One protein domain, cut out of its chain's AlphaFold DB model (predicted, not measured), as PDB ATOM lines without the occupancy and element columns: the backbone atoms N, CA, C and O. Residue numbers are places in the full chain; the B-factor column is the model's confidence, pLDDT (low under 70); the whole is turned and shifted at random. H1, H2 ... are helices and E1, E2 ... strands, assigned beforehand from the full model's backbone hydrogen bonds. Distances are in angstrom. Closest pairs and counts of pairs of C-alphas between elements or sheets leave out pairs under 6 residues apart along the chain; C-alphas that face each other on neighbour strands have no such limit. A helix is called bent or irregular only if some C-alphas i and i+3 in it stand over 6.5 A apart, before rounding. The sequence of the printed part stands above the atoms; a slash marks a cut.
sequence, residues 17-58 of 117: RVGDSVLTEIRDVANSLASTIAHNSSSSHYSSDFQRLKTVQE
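What this domain is: This is residues 17 to 58 of the 117 residues of an uncharacterized protein of Pomacea canaliculata (UniProt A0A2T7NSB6). This is an open, drawn-out chain: a small hook at one end, made by E1 and the residues before it, then the helix H1 slanting along the middle of the length, and at the other end the helix H2, set crosswise to H1 and out of reach of it. No core is formed, and the parts follow one another in space much as they do in sequence. The printed part has 42 residues with one named strand and two named helices, in the order E1, H1, H2, and its class is mostly helix. The whole is extended, with a radius of gyration of the C-alphas of 14.8 A, and a rod in outline, spanning 42 by 19 by 7 A.

How they stand to each other: Start at residues 17 to 18, which pair antiparallel with residues 21 to 22 of the strand E1, residues 21 to 23; E1 itself pairs with no named strand. A tight link of 2 residues leads on to the helix H1, residues 26 to 40. Look there for the closest C-alphas of E1 and H1, those of Leu 23 and Val 29, 6.0 A apart; this is the one pair of C-alphas of the two within 8 A. Farther on, residues 34 to 42, of which 34 to 40 belong to H1, stand free. A short link of 7 residues then brings you to the helix H2, residues 48 to 58. H1 and H2 are apart, with no C-alpha of the one within 8 A of the other, and E1 and H2 are apart too. In both H1 and H2 every backbone O i to N i+4 pair is within hydrogen-bond range.

Where its parts are: Find C-alpha 21 at (24.646, -20.475, 14.825), where E1 begins; it ends at Leu 23. H1 begins at C-alpha 26, at (17.401, -32.738, 17.358), and from there runs 21.2 A to the C-alpha of Asn 40. Between the helices, residues 43 to 45 are a run of helix too short to bear a name. H2 runs 15.3 A from the C-alpha of Ser 48 to that of Glu 58, at (-13.601, -16.837, 13.239). Neither helix is bent.

The domain as a whole: The two C-alphas farthest apart are those of Thr 24 and Val 56, at 42.4 A, while those of the first and last printed residues, Arg 17 and Glu 58, are 36.0 A apart. The printed part has no cut and no long link. The mean pLDDT of the printed part is 90.4, and no printed residue of this model is under 70.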
ATOM      1  N   ARG A  17      21.133 -24.465  10.407       89.75
ATOM      2  CA  ARG A  17      21.779 -23.156  10.546       89.75
ATOM      3  C   ARG A  17      20.727 -22.076  10.780       89.75
ATOM      4  O   ARG A  17      19.848 -21.888   9.944       89.75
ATOM      5  N   VAL A  18      20.837 -21.366  11.898       86.56
ATOM      6  CA  VAL A  18      19.949 -20.267  12.289       86.56
ATOM      7  C   VAL A  18      20.818 -19.032  12.515       86.56
ATOM      8  O   VAL A  18      21.550 -18.946  13.501       86.56
ATOM      9  N   GLY A  19      20.797 -18.100  11.558       85.56
ATOM     10  CA  GLY A  19      21.747 -16.983  11.524       85.56
ATOM     11  C   GLY A  19      23.194 -17.482  11.424       85.56
ATOM     12  O   GLY A  19      23.526 -18.253  10.519       85.56
ATOM     13  N   ASP A  20      24.033 -17.073  12.377       87.81
ATOM     14  CA  ASP A  20      25.436 -17.498  12.482       87.81
ATOM     15  C   ASP A  20      25.641 -18.758  13.343       87.81
ATOM     16  O   ASP A  20      26.752 -19.277  13.426       87.81
ATOM     17  N   SER A  21      24.580 -19.286  13.965       85.94
ATOM     18  CA  SER A  21      24.646 -20.475  14.825       85.94
ATOM     19  C   SER A  21      24.233 -21.746  14.082       85.94
ATOM     20  O   SER A  21      23.346 -21.728  13.225       85.94
ATOM     21  N   VAL A  22      24.858 -22.874  14.430       90.75
ATOM     22  CA  VAL A  22      24.502 -24.208  13.923       90.75
ATOM     23  C   VAL A  22      23.947 -25.034  15.078       90.75
ATOM     24  O   VAL A  22      24.656 -25.324  16.035       90.75
ATOM     25  N   LEU A  23      22.672 -25.405  14.984       88.62
ATOM     26  CA  LEU A  23      21.987 -26.282  15.926       88.62
ATOM     27  C   LEU A  23      22.210 -27.724  15.499       88.62
ATOM     28  O   LEU A  23      21.868 -28.061  14.371       88.62
ATOM     29  N   THR A  24      22.753 -28.568  16.372       87.44
ATOM     30  CA  THR A  24      22.977 -29.999  16.085       87.44
ATOM     31  C   THR A  24      22.072 -30.925  16.893       87.44
ATOM     32  O   THR A  24      21.839 -32.069  16.512       87.44
ATOM     33  N   GLU A  25      21.530 -30.429  18.004       88.75
ATOM     34  CA  GLU A  25      20.593 -31.174  18.837       88.75
ATOM     35  C   GLU A  25      19.218 -31.255  18.171       88.75
ATOM     36  O   GLU A  25      18.619 -30.242  17.808       88.75
ATOM     37  N   ILE A  26      18.676 -32.471  18.049       88.00
ATOM     38  CA  ILE A  26      17.401 -32.738  17.358       88.00
ATOM     39  C   ILE A  26      16.259 -31.910  17.959       88.00
ATOM     40  O   ILE A  26      15.408 -31.402  17.230       88.00
ATOM     41  N   ARG A  27      16.247 -31.753  19.288       89.25
ATOM     42  CA  ARG A  27      15.236 -30.958  19.991       89.25
ATOM     43  C   ARG A  27      15.303 -29.485  19.597       89.25
ATOM     44  O   ARG A  27      14.261 -28.878  19.367       89.25
ATOM     45  N   ASP A  28      16.500 -28.926  19.487       89.19
ATOM     46  CA  ASP A  28      16.688 -27.515  19.150       89.19
ATOM     47  C   ASP A  28      16.391 -27.255  17.676       89.19
ATOM     48  O   ASP A  28      15.732 -26.270  17.344       89.19
ATOM     49  N   VAL A  29      16.770 -28.189  16.799       89.00
ATOM     50  CA  VAL A  29      16.360 -28.187  15.388       89.00
ATOM     51  C   VAL A  29      14.833 -28.197  15.276       89.00
ATOM     52  O   VAL A  29      14.261 -27.347  14.594       89.00
ATOM     53  N   ALA A  30      14.154 -29.109  15.978       91.00
ATOM     54  CA  ALA A  30      12.695 -29.205  15.964       91.00
ATOM     55  C   ALA A  30      12.022 -27.937  16.514       91.00
ATOM     56  O   ALA A  30      11.096 -27.417  15.894       91.00
ATOM     57  N   ASN A  31      12.515 -27.402  17.635       93.25
ATOM     58  CA  ASN A  31      12.006 -26.167  18.229       93.25
ATOM     59  C   ASN A  31      12.191 -24.969  17.298       93.25
ATOM     60  O   ASN A  31      11.271 -24.171  17.139       93.25
ATOM     61  N   SER A  32      13.358 -24.845  16.662       92.69
ATOM     62  CA  SER A  32      13.614 -23.764  15.716       92.69
ATOM     63  C   SER A  32      12.683 -23.857  14.513       92.69
ATOM     64  O   SER A  32      12.111 -22.845  14.120       92.69
ATOM     65  N   LEU A  33      12.480 -25.054  13.954       91.62
ATOM     66  CA  LEU A  33      11.528 -25.256  12.861       91.62
ATOM     67  C   LEU A  33      10.107 -24.882  13.289       91.62
ATOM     68  O   LEU A  33       9.445 -24.106  12.600       91.62
ATOM     69  N   ALA A  34       9.658 -25.377  14.443       92.94
ATOM     70  CA  ALA A  34       8.341 -25.067  14.985       92.94
ATOM     71  C   ALA A  34       8.160 -23.557  15.201       92.94
ATOM     72  O   ALA A  34       7.144 -23.000  14.794       92.94
ATOM     73  N   SER A  35       9.163 -22.880  15.766       92.81
ATOM     74  CA  SER A  35       9.138 -21.434  15.992       92.81
ATOM     75  C   SER A  35       9.097 -20.647  14.684       92.81
ATOM     76  O   SER A  35       8.333 -19.690  14.575       92.81
ATOM     77  N   THR A  36       9.894 -21.025  13.680       92.38
ATOM     78  CA  THR A  36       9.890 -20.362  12.368       92.38
ATOM     79  C   THR A  36       8.546 -20.534  11.666       92.38
ATOM     80  O   THR A  36       8.006 -19.569  11.128       92.38
ATOM     81  N   ILE A  37       7.975 -21.740  11.700       92.69
ATOM     82  CA  ILE A  37       6.650 -22.007  11.133       92.69
ATOM     83  C   ILE A  37       5.593 -21.188  11.877       92.69
ATOM     84  O   ILE A  37       4.843 -20.458  11.239       92.69
ATOM     85  N   ALA A  38       5.577 -21.221  13.213       93.31
ATOM     86  CA  ALA A  38       4.631 -20.452  14.019       93.31
ATOM     87  C   ALA A  38       4.733 -18.940  13.759       93.31
ATOM     88  O   ALA A  38       3.716 -18.259  13.662       93.31
ATOM     89  N   HIS A  39       5.949 -18.414  13.595       91.38
ATOM     90  CA  HIS A  39       6.177 -17.007  13.283       91.38
ATOM     91  C   HIS A  39       5.625 -16.615  11.905       91.38
ATOM     92  O   HIS A  39       4.915 -15.613  11.789       91.38
ATOM     93  N   ASN A  40       5.900 -17.411  10.871       89.06
ATOM     94  CA  ASN A  40       5.429 -17.149   9.507       89.06
ATOM     95  C   ASN A  40       3.925 -17.400   9.341       89.06
ATOM     96  O   ASN A  40       3.266 -16.737   8.548       89.06
ATOM     97  N   SER A  41       3.371 -18.346  10.098       87.81
ATOM     98  CA  SER A  41       1.938 -18.646  10.133       87.81
ATOM     99  C   SER A  41       1.173 -17.795  11.150       87.81
ATOM    100  O   SER A  41      -0.029 -17.987  11.329       87.81
ATOM    101  N   SER A  42       1.840 -16.861  11.833       89.25
ATOM    102  CA  SER A  42       1.181 -15.969  12.783       89.25
ATOM    103  C   SER A  42       0.196 -15.046  12.071       89.25
ATOM    104  O   SER A  42       0.430 -14.595  10.949       89.25
ATOM    105  N   SER A  43      -0.902 -14.701  12.748       87.12
ATOM    106  CA  SER A  43      -1.919 -13.820  12.159       87.12
ATOM    107  C   SER A  43      -1.372 -12.431  11.808       87.12
ATOM    108  O   SER A  43      -1.846 -11.816  10.859       87.12
ATOM    109  N   SER A  44      -0.332 -11.970  12.511       86.38
ATOM    110  CA  SER A  44       0.377 -10.717  12.226       86.38
ATOM    111  C   SER A  44       1.136 -10.714  10.899       86.38
ATOM    112  O   SER A  44       1.408  -9.639  10.376       86.38
ATOM    113  N   HIS A  45       1.478 -11.886  10.351       88.56
ATOM    114  CA  HIS A  45       2.182 -12.004   9.071       88.56
ATOM    115  C   HIS A  45       1.251 -11.956   7.853       88.56
ATOM    116  O   HIS A  45       1.719 -11.866   6.717       88.56
ATOM    117  N   TYR A  46      -0.064 -12.009   8.064       88.25
ATOM    118  CA  TYR A  46      -1.035 -11.894   6.984       88.25
ATOM    119  C   TYR A  46      -1.261 -10.436   6.573       88.25
ATOM    120  O   TYR A  46      -1.059  -9.517   7.366       88.25
ATOM    121  N   SER A  47      -1.738 -10.214   5.345       92.12
ATOM    122  CA  SER A  47      -2.178  -8.884   4.915       92.12
ATOM    123  C   SER A  47      -3.333  -8.380   5.786       92.12
ATOM    124  O   SER A  47      -4.127  -9.170   6.302       92.12
ATOM    125  N   SER A  48      -3.464  -7.061   5.924       92.19
ATOM    126  CA  SER A  48      -4.557  -6.434   6.681       92.19
ATOM    127  C   SER A  48      -5.941  -6.891   6.200       92.19
ATOM    128  O   SER A  48      -6.831  -7.134   7.016       92.19
ATOM    129  N   ASP A  49      -6.109  -7.081   4.889       94.00
ATOM    130  CA  ASP A  49      -7.348  -7.598   4.304       94.00
ATOM    131  C   ASP A  49      -7.657  -9.031   4.752       94.00
ATOM    132  O   ASP A  49      -8.799  -9.326   5.118       94.00
ATOM    133  N   PHE A  50      -6.655  -9.917   4.777       92.38
ATOM    134  CA  PHE A  50      -6.838 -11.296   5.230       92.38
ATOM    135  C   PHE A  50      -7.047 -11.375   6.745       92.38
ATOM    136  O   PHE A  50      -7.881 -12.153   7.199       92.38
ATOM    137  N   GLN A  51      -6.364 -10.538   7.533       93.56
ATOM    138  CA  GLN A  51      -6.608 -10.433   8.975       93.56
ATOM    139  C   GLN A  51      -8.057 -10.028   9.264       93.56
ATOM    140  O   GLN A  51      -8.710 -10.643  10.105       93.56
ATOM    141  N   ARG A  52      -8.598  -9.045   8.527       93.50
ATOM    142  CA  ARG A  52     -10.008  -8.646   8.650       93.50
ATOM    143  C   ARG A  52     -10.948  -9.796   8.292       93.50
ATOM    144  O   ARG A  52     -11.887 -10.050   9.041       93.50
ATOM    145  N   LEU A  53     -10.694 -10.491   7.180       93.50
ATOM    146  CA  LEU A  53     -11.481 -11.659   6.772       93.50
ATOM    147  C   LEU A  53     -11.472 -12.738   7.861       93.50
ATOM    148  O   LEU A  53     -12.536 -13.179   8.281       93.50
ATOM    149  N   LYS A  54     -10.286 -13.119   8.345       91.56
ATOM    150  CA  LYS A  54     -10.090 -14.121   9.397       91.56
ATOM    151  C   LYS A  54     -10.878 -13.775  10.657       91.56
ATOM    152  O   LYS A  54     -11.648 -14.604  11.115       91.56
ATOM    153  N   THR A  55     -10.752 -12.550  11.169       91.94
ATOM    154  CA  THR A  55     -11.479 -12.109  12.371       91.94
ATOM    155  C   THR A  55     -12.993 -12.201  12.198       91.94
ATOM    156  O   THR A  55     -13.678 -12.635  13.115       91.94
ATOM    157  N   VAL A  56     -13.524 -11.830  11.026       92.50
ATOM    158  CA  VAL A  56     -14.967 -11.928  10.737       92.50
ATOM    159  C   VAL A  56     -15.427 -13.384  10.608       92.50
ATOM    160  O   VAL A  56     -16.521 -13.724  11.048       92.50
ATOM    161  N   GLN A  57     -14.621 -14.255   9.998       90.69
ATOM    162  CA  GLN A  57     -14.985 -15.665   9.835       90.69
ATOM    163  C   GLN A  57     -14.873 -16.438  11.155       90.69
ATOM    164  O   GLN A  57     -15.756 -17.221  11.479       90.69
ATOM    165  N   GLU A  58     -13.833 -16.180  11.947       92.06
ATOM    166  CA  GLU A  58     -13.601 -16.837  13.239       92.06
ATOM    167  C   GLU A  58     -14.441 -16.252  14.385       92.06
ATOM    168  O   GLU A  58     -14.555 -16.888  15.430       92.06
TER     169      GLU A  58